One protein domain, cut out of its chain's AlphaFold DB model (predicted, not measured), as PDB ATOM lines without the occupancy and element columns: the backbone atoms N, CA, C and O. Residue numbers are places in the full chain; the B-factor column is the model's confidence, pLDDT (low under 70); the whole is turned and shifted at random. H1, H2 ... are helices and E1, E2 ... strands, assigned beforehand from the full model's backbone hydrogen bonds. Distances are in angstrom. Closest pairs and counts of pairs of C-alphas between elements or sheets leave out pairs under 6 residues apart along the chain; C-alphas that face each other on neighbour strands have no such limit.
ATOM      1  N   ILE A   3     -56.662 460.924 -18.487       76.00
ATOM      2  CA  ILE A   3     -57.031 462.237 -17.985       76.00
ATOM      3  C   ILE A   3     -57.879 462.040 -16.741       76.00
ATOM      4  O   ILE A   3     -58.888 461.344 -16.806       76.00
ATOM      5  N   ILE A   4     -57.455 462.639 -15.629       76.38
ATOM      6  CA  ILE A   4     -58.209 462.667 -14.381       76.38
ATOM      7  C   ILE A   4     -58.869 464.027 -14.230       76.38
ATOM      8  O   ILE A   4     -58.193 465.054 -14.132       76.38
ATOM      9  N   LEU A   5     -60.197 464.021 -14.191       71.50
ATOM     10  CA  LEU A   5     -60.999 465.206 -13.921       71.50
ATOM     11  C   LEU A   5     -61.333 465.252 -12.438       71.50
ATOM     12  O   LEU A   5     -61.980 464.347 -11.906       71.50
ATOM     13  N   ALA A   6     -60.856 466.300 -11.773       72.88
ATOM     14  CA  ALA A   6     -61.166 466.546 -10.380       72.88
ATOM     15  C   ALA A   6     -62.512 467.280 -10.237       72.88
ATOM     16  O   ALA A   6     -62.916 468.008 -11.148       72.88
ATOM     17  N   PRO A   7     -63.180 467.184  -9.072       67.56
ATOM     18  CA  PRO A   7     -64.475 467.834  -8.843       67.56
ATOM     19  C   PRO A   7     -64.453 469.360  -9.005       67.56
ATOM     20  O   PRO A   7     -65.471 469.967  -9.314       67.56
ATOM     21  N   HIS A   8     -63.287 469.985  -8.815       69.12
ATOM     22  CA  HIS A   8     -63.078 471.427  -9.000       69.12
ATOM     23  C   HIS A   8     -62.782 471.825 -10.453       69.12
ATOM     24  O   HIS A   8     -62.410 472.966 -10.713       69.12
ATOM     25  N   GLY A   9     -62.920 470.896 -11.401       70.31
ATOM     26  CA  GLY A   9     -62.728 471.152 -12.825       70.31
ATOM     27  C   GLY A   9     -61.267 471.219 -13.271       70.31
ATOM     28  O   GLY A   9     -61.028 471.405 -14.465       70.31
ATOM     29  N   LYS A  10     -60.271 471.042 -12.382       79.88
ATOM     30  CA  LYS A  10     -58.892 470.872 -12.866       79.88
ATOM     31  C   LYS A  10     -58.701 469.492 -13.471       79.88
ATOM     32  O   LYS A  10     -59.235 468.481 -13.008       79.88
ATOM     33  N   VAL A  11     -57.847 469.492 -14.479       78.94
ATOM     34  CA  VAL A  11     -57.510 468.343 -15.296       78.94
ATOM     35  C   VAL A  11     -56.086 467.917 -14.965       78.94
ATOM     36  O   VAL A  11     -55.176 468.745 -14.978       78.94
ATOM     37  N   TYR A  12     -55.889 466.632 -14.692       80.56
ATOM     38  CA  TYR A  12     -54.573 466.050 -14.458       80.56
ATOM     39  C   TYR A  12     -54.273 465.017 -15.533       80.56
ATOM     40  O   TYR A  12     -55.022 464.060 -15.726       80.56
ATOM     41  N   SER A  13     -53.158 465.200 -16.230       80.75
ATOM     42  CA  SER A  13     -52.630 464.205 -17.150       80.75
ATOM     43  C   SER A  13     -51.803 463.182 -16.383       80.75
ATOM     44  O   SER A  13     -50.796 463.514 -15.759       80.75
ATOM     45  N   VAL A  14     -52.226 461.924 -16.434       81.19
ATOM     46  CA  VAL A  14     -51.579 460.832 -15.712       81.19
ATOM     47  C   VAL A  14     -51.064 459.793 -16.696       81.19
ATOM     48  O   VAL A  14     -51.762 459.350 -17.615       81.19
ATOM     49  N   LYS A  15     -49.803 459.402 -16.540       79.25
ATOM     50  CA  LYS A  15     -49.233 458.295 -17.306       79.25
ATOM     51  C   LYS A  15     -49.812 456.985 -16.786       79.25
ATOM     52  O   LYS A  15     -49.953 456.799 -15.585       79.25
ATOM     53  N   LEU A  16     -50.160 456.098 -17.709       79.44
ATOM     54  CA  LEU A  16     -50.559 454.736 -17.380       79.44
ATOM     55  C   LEU A  16     -49.448 453.818 -17.856       79.44
ATOM     56  O   LEU A  16     -49.103 453.886 -19.037       79.44
ATOM     57  N   ASP A  17     -48.938 452.986 -16.959       76.56
ATOM     58  CA  ASP A  17     -48.100 451.848 -17.313       76.56
ATOM     59  C   ASP A  17     -48.913 450.555 -17.194       76.56
ATOM     60  O   ASP A  17     -49.699 450.375 -16.261       76.56
ATOM     61  N   MET A  18     -48.757 449.665 -18.170       77.38
ATOM     62  CA  MET A  18     -49.426 448.366 -18.201       77.38
ATOM     63  C   MET A  18     -48.407 447.276 -17.887       77.38
ATOM     64  O   MET A  18     -47.933 446.559 -18.768       77.38
ATOM     65  N   ALA A  19     -48.067 447.143 -16.610       73.56
ATOM     66  CA  ALA A  19     -47.136 446.128 -16.149       73.56
ATOM     67  C   ALA A  19     -47.882 444.826 -15.825       73.56
ATOM     68  O   ALA A  19     -48.654 444.766 -14.870       73.56
ATOM     69  N   GLN A  20     -47.614 443.764 -16.594       61.38
ATOM     70  CA  GLN A  20     -47.957 442.375 -16.245       61.38
ATOM     71  C   GLN A  20     -49.401 442.199 -15.736       61.38
ATOM     72  O   GLN A  20     -49.609 441.751 -14.611       61.38
ATOM     73  N   SER A  21     -50.400 442.567 -16.547       74.06
ATOM     74  CA  SER A  21     -51.850 442.524 -16.239       74.06
ATOM     75  C   SER A  21     -52.379 443.551 -15.229       74.06
ATOM     76  O   SER A  21     -53.567 443.540 -14.910       74.06
ATOM     77  N   LYS A  22     -51.540 444.478 -14.757       73.44
ATOM     78  CA  LYS A  22     -51.954 445.586 -13.893       73.44
ATOM     79  C   LYS A  22     -51.805 446.912 -14.620       73.44
ATOM     80  O   LYS A  22     -50.848 447.123 -15.357       73.44
ATOM     81  N   VAL A  23     -52.748 447.812 -14.366       76.06
ATOM     82  CA  VAL A  23     -52.654 449.209 -14.785       76.06
ATOM     83  C   VAL A  23     -52.138 450.010 -13.597       76.06
ATOM     84  O   VAL A  23     -52.754 450.012 -12.532       76.06
ATOM     85  N   VAL A  24     -50.994 450.662 -13.773       77.81
ATOM     86  CA  VAL A  24     -50.352 451.499 -12.760       77.81
ATOM     87  C   VAL A  24     -50.455 452.957 -13.193       77.81
ATOM     88  O   VAL A  24     -50.086 453.315 -14.310       77.81
ATOM     89  N   PHE A  25     -50.963 453.805 -12.297       80.88
ATOM     90  CA  PHE A  25     -50.928 455.252 -12.470       80.88
ATOM     91  C   PHE A  25     -49.537 455.768 -12.097       80.88
ATOM     92  O   PHE A  25     -49.120 455.703 -10.941       80.88
ATOM     93  N   GLU A  26     -48.821 456.281 -13.086       79.94
ATOM     94  CA  GLU A  26     -47.490 456.854 -12.933       79.94
ATOM     95  C   GLU A  26     -47.533 458.380 -13.095       79.94
ATOM     96  O   GLU A  26     -48.496 459.018 -12.680       79.94
ATOM     97  N   GLY A  27     -46.471 458.985 -13.642       77.75
ATOM     98  CA  GLY A  27     -46.250 460.434 -13.719       77.75
ATOM     99  C   GLY A  27     -47.525 461.278 -13.840       77.75
ATOM    100  O   GLY A  27     -48.353 461.030 -14.712       77.75
ATOM    101  N   GLY A  28     -47.668 462.261 -12.945       81.19
ATOM    102  CA  GLY A  28     -48.881 463.071 -12.758       81.19
ATOM    103  C   GLY A  28     -49.772 462.582 -11.609       81.19
ATOM    104  O   GLY A  28     -50.377 463.397 -10.913       81.19
ATOM    105  N   TRP A  29     -49.775 461.276 -11.311       83.62
ATOM    106  CA  TRP A  29     -50.541 460.709 -10.195       83.62
ATOM    107  C   TRP A  29     -50.075 461.212  -8.827       83.62
ATOM    108  O   TRP A  29     -50.885 461.621  -8.001       83.62
ATOM    109  N   SER A  30     -48.763 461.247  -8.586       81.62
ATOM    110  CA  SER A  30     -48.207 461.738  -7.319       81.62
ATOM    111  C   SER A  30     -48.579 463.198  -7.043       81.62
ATOM    112  O   SER A  30     -48.878 463.550  -5.905       81.62
ATOM    113  N   GLN A  31     -48.623 464.038  -8.081       81.38
ATOM    114  CA  GLN A  31     -49.050 465.435  -7.971       81.38
ATOM    115  C   GLN A  31     -50.533 465.539  -7.609       81.38
ATOM    116  O   GLN A  31     -50.888 466.337  -6.745       81.38
ATOM    117  N   PHE A  32     -51.381 464.709  -8.221       81.38
ATOM    118  CA  PHE A  32     -52.799 464.619  -7.877       81.38
ATOM    119  C   PHE A  32     -53.002 464.209  -6.409       81.38
ATOM    120  O   PHE A  32     -53.722 464.888  -5.678       81.38
ATOM    121  N   VAL A  33     -52.307 463.160  -5.956       80.25
ATOM    122  CA  VAL A  33     -52.367 462.664  -4.569       80.25
ATOM    123  C   VAL A  33     -51.960 463.745  -3.567       80.25
ATOM    124  O   VAL A  33     -52.693 463.997  -2.613       80.25
ATOM    125  N   VAL A  34     -50.829 464.422  -3.801       82.00
ATOM    126  CA  VAL A  34     -50.326 465.478  -2.906       82.00
ATOM    127  C   VAL A  34     -51.250 466.693  -2.897       82.00
ATOM    128  O   VAL A  34     -51.561 467.207  -1.826       82.00
ATOM    129  N   PHE A  35     -51.727 467.140  -4.063       82.25
ATOM    130  CA  PHE A  35     -52.603 468.311  -4.159       82.25
ATOM    131  C   PHE A  35     -53.929 468.104  -3.417       82.25
ATOM    132  O   PHE A  35     -54.452 469.033  -2.808       82.25
ATOM    133  N   HIS A  36     -54.467 466.887  -3.469       77.81
ATOM    134  CA  HIS A  36     -55.732 466.537  -2.832       77.81
ATOM    135  C   HIS A  36     -55.577 465.985  -1.407       77.81
ATOM    136  O   HIS A  36     -56.582 465.646  -0.787       77.81
ATOM    137  N   GLY A  37     -54.350 465.896  -0.879       80.25
ATOM    138  CA  GLY A  37     -54.093 465.363   0.462       80.25
ATOM    139  C   GLY A  37     -54.557 463.915   0.639       80.25
ATOM    140  O   GLY A  37     -54.950 463.535   1.737       80.25
ATOM    141  N   ILE A  38     -54.550 463.127  -0.440       82.38
ATOM    142  CA  ILE A  38     -55.058 461.753  -0.442       82.38
ATOM    143  C   ILE A  38     -54.102 460.860   0.353       82.38
ATOM    144  O   ILE A  38     -52.896 460.821   0.106       82.38
ATOM    145  N   THR A  39     -54.664 460.103   1.285       79.62
ATOM    146  CA  THR A  39     -53.970 459.135   2.131       79.62
ATOM    147  C   THR A  39     -54.370 457.705   1.775       79.62
ATOM    148  O   THR A  39     -55.357 457.463   1.088       79.62
ATOM    149  N   GLU A  40     -53.636 456.721   2.299       73.44
ATOM    150  CA  GLU A  40     -53.966 455.295   2.135       73.44
ATOM    151  C   GLU A  40     -55.333 454.912   2.738       73.44
ATOM    152  O   GLU A  40     -55.861 453.845   2.440       73.44
ATOM    153  N   THR A  41     -55.911 455.776   3.583       77.06
ATOM    154  CA  THR A  41     -57.225 455.563   4.210       77.06
ATOM    155  C   THR A  41     -58.384 456.222   3.472       77.06
ATOM    156  O   THR A  41     -59.524 456.117   3.929       77.06
ATOM    157  N   ASP A  42     -58.099 456.915   2.371       76.12
ATOM    158  CA  ASP A  42     -59.114 457.555   1.547       76.12
ATOM    159  C   ASP A  42     -59.578 456.624   0.433       76.12
ATOM    160  O   ASP A  42     -58.813 455.832  -0.123       76.12
ATOM    161  N   PHE A  43     -60.857 456.744   0.092       72.62
ATOM    162  CA  PHE A  43     -61.452 455.998  -1.003       72.62
ATOM    163  C   PHE A  43     -61.576 456.903  -2.224       72.62
ATOM    164  O   PHE A  43     -62.065 458.033  -2.150       72.62
ATOM    165  N   LEU A  44     -61.120 456.389  -3.365       74.69
ATOM    166  CA  LEU A  44     -61.211 457.068  -4.650       74.69
ATOM    167  C   LEU A  44     -62.211 456.331  -5.523       74.69
ATOM    168  O   LEU A  44     -62.063 455.135  -5.773       74.69
ATOM    169  N   LEU A  45     -63.210 457.057  -6.011       72.69
ATOM    170  CA  LEU A  45     -64.139 456.532  -6.994       72.69
ATOM    171  C   LEU A  45     -63.685 456.980  -8.381       72.69
ATOM    172  O   LEU A  45     -63.739 458.165  -8.704       72.69
ATOM    173  N   LEU A  46     -63.236 456.029  -9.194       71.62
ATOM    174  CA  LEU A  46     -62.833 456.261 -10.577       71.62
ATOM    175  C   LEU A  46     -63.973 455.822 -11.498       71.62
ATOM    176  O   LEU A  46     -64.250 454.631 -11.624       71.62
ATOM    177  N   ARG A  47     -64.634 456.776 -12.151       70.69
ATOM    178  CA  ARG A  47     -65.589 456.502 -13.224       70.69
ATOM    179  C   ARG A  47     -64.844 456.530 -14.550       70.69
ATOM    180  O   ARG A  47     -64.397 457.580 -15.008       70.69
ATOM    181  N   TYR A  48     -64.727 455.363 -15.162       70.12
ATOM    182  CA  TYR A  48     -64.226 455.226 -16.520       70.12
ATOM    183  C   TYR A  48     -65.349 455.549 -17.508       70.12
ATOM    184  O   TYR A  48     -66.391 454.890 -17.496       70.12
ATOM    185  N   GLU A  49     -65.154 456.563 -18.346       62.16
ATOM    186  CA  GLU A  49     -66.043 456.821 -19.475       62.16
ATOM    187  C   GLU A  49     -65.439 456.172 -20.721       62.16
ATOM    188  O   GLU A  49     -64.310 456.469 -21.116       62.16
ATOM    189  N   GLY A  50     -66.171 455.208 -21.283       53.44
ATOM    190  CA  GLY A  50     -65.727 454.423 -22.428       53.44
ATOM    191  C   GLY A  50     -65.438 455.276 -23.664       53.44
ATOM    192  O   GLY A  50     -65.981 456.361 -23.857       53.44
ATOM    193  N   ASN A  51     -64.556 454.752 -24.512       55.06
ATOM    194  CA  ASN A  51     -64.121 455.381 -25.751       55.06
ATOM    195  C   ASN A  51     -65.239 455.344 -26.807       55.06
ATOM    196  O   ASN A  51     -65.365 454.362 -27.537       55.06
ATOM    197  N   ASN A  52     -66.011 456.420 -26.933       49.88
ATOM    198  CA  ASN A  52     -67.032 456.555 -27.975       49.88
ATOM    199  C   ASN A  52     -66.439 457.214 -29.228       49.88
ATOM    200  O   ASN A  52     -66.962 458.209 -29.713       49.88
ATOM    201  N   GLY A  53     -65.326 456.672 -29.732       48.59
ATOM    202  CA  GLY A  53     -64.641 457.188 -30.916       48.59
ATOM    203  C   GLY A  53     -63.917 458.513 -30.657       48.59
ATOM    204  O   GLY A  53     -64.441 459.426 -30.033       48.59
ATOM    205  N   ALA A  54     -62.701 458.629 -31.185       45.44
ATOM    206  CA  ALA A  54     -61.899 459.851 -31.173       45.44
ATOM    207  C   ALA A  54     -61.278 460.276 -29.808       45.44
ATOM    208  O   ALA A  54     -61.610 461.281 -29.188       45.44
ATOM    209  N   TYR A  55     -60.223 459.536 -29.445       47.75
ATOM    210  CA  TYR A  55     -58.957 460.005 -28.840       47.75
ATOM    211  C   TYR A  55     -58.863 460.436 -27.366       47.75
ATOM    212  O   TYR A  55     -57.742 460.710 -26.943       47.75
ATOM    213  N   ASN A  56     -59.918 460.434 -26.547       46.44
ATOM    214  CA  ASN A  56     -59.778 460.848 -25.140       46.44
ATOM    215  C   ASN A  56     -60.324 459.801 -24.161       46.44
ATOM    216  O   ASN A  56     -61.530 459.632 -24.017       46.44
ATOM    217  N   GLN A  57     -59.417 459.104 -23.465       50.53
ATOM    218  CA  GLN A  57     -59.771 458.321 -22.277       50.53
ATOM    219  C   GLN A  57     -59.975 459.289 -21.108       50.53
ATOM    220  O   GLN A  57     -59.006 459.746 -20.494       50.53
ATOM    221  N   ASN A  58     -61.234 459.608 -20.817       53.34
ATOM    222  CA  ASN A  58     -61.595 460.444 -19.681       53.34
ATOM    223  C   ASN A  58     -61.922 459.542 -18.488       53.34
ATOM    224  O   ASN A  58     -62.871 458.756 -18.514       53.34
ATOM    225  N   VAL A  59     -61.110 459.642 -17.440       53.47
ATOM    226  CA  VAL A  59     -61.366 459.010 -16.150       53.47
ATOM    227  C   VAL A  59     -61.775 460.112 -15.183       53.47
ATOM    228  O   VAL A  59     -61.032 461.053 -14.920       53.47
ATOM    229  N   TRP A  60     -62.974 460.024 -14.634       53.19
ATOM    230  CA  TRP A  60     -63.429 460.964 -13.618       53.19
ATOM    231  C   TRP A  60     -63.062 460.393 -12.254       53.19
ATOM    232  O   TRP A  60     -63.461 459.274 -11.943       53.19
ATOM    233  N   ALA A  61     -62.307 461.128 -11.438       55.62
ATOM    234  CA  ALA A  61     -62.022 460.714 -10.068       55.62
ATOM    235  C   ALA A  61     -62.845 461.571  -9.107       55.62
ATOM    236  O   ALA A  61     -62.562 462.755  -8.920       55.62
ATOM    237  N   LEU A  62     -63.857 460.977  -8.477       56.53
ATOM    238  CA  LEU A  62     -64.531 461.599  -7.349       56.53
ATOM    239  C   LEU A  62     -63.766 461.230  -6.074       56.53
ATOM    240  O   LEU A  62     -63.740 460.073  -5.651       56.53
ATOM    241  N   TRP A  63     -63.112 462.229  -5.485       59.59
ATOM    242  CA  TRP A  63     -62.506 462.104  -4.165       59.59
ATOM    243  C   TRP A  63     -63.604 462.126  -3.106       59.59
ATOM    244  O   TRP A  63     -64.383 463.078  -3.037       59.59
ATOM    245  N   MET A  64     -63.648 461.084  -2.280       55.03
ATOM    246  CA  MET A  64     -64.456 461.065  -1.072       55.03
ATOM    247  C   MET A  64     -63.515 461.193   0.128       55.03
ATOM    248  O   MET A  64     -62.875 460.201   0.488       55.03
ATOM    249  N   PRO A  65     -63.384 462.388   0.742       50.06
ATOM    250  CA  PRO A  65     -62.661 462.507   1.998       50.06
ATOM    251  C   PRO A  65     -63.304 461.579   3.022       50.06
ATOM    252  O   PRO A  65     -64.524 461.601   3.204       50.06
TER     253      PRO A  65
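Overview. This is residues 3 to 65 of the 119 residues of an uncharacterized protein of Digitaria exilis (UniProt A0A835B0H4). Two strand hairpins, E1 with E2 and E5 with E6, stand side by side in one strongly twisted sheet, and E2 runs on into a third, small hairpin, E3 with E4, whose residues 18 to 23 stick out. A short helix, H1, grazes the sheet near its edge strand E2. The printed part has 63 residues, with one named helix and six named strands in the order E1, E2, E3, E4, H1, E5, E6; the class is mostly strand, as strands hold 29 of the 36 residues in named elements, and the mixed sheet runs E2, E1, E6, E5. It is compact, with a radius of gyration of the C-alphas of 12.1 A and spans of 33 by 30 by 17 A.

Along the chain. E1, residues 3 to 5, begins at C-alpha 3 (-57.031, 462.237, -17.985). E2 is residues 11 to 14, E3 residues 16 to 19 and E4 residues 22 to 25. H1, residues 29 to 35, is 9.9 A long. E5, residues 43 to 49, measures 19.1 A, and E6, residues 58 to 64, 18.8 A, ending at C-alpha 64 (-64.456, 461.065, -1.072).

Arrangement. E1 and E2 are an antiparallel hairpin, with N 4 and O 12 2.8 A apart. E1 and E6 are parallel, with N 59 and O 3 at 2.9 A. E5 and E6 form an antiparallel hairpin at 158 degrees, with N 47 and O 60 at 2.8 A. E2 runs on into E3 at 25 degrees; the two meet only through their link. In the antiparallel hairpin E3 and E4, N 24 and O 17 are 2.8 A apart. H1 is on the larger sheet but only grazes it, with residues 29 to 32; its closest C-alphas to E2 are those of Trp 29 and Val 14, 5.6 A. Every O i to N i+4 pair in H1 is within hydrogen-bond range. E3 and H1 are apart.

Size, cuts and confidence. The C-alphas farthest apart, Thr 41 and Ala 54, are 35.9 A apart. The printed part has no cut, and no link is long. Mean pLDDT of the printed part is 70.2; residues 7 to 8, 20 and 49 to 65 are under 70.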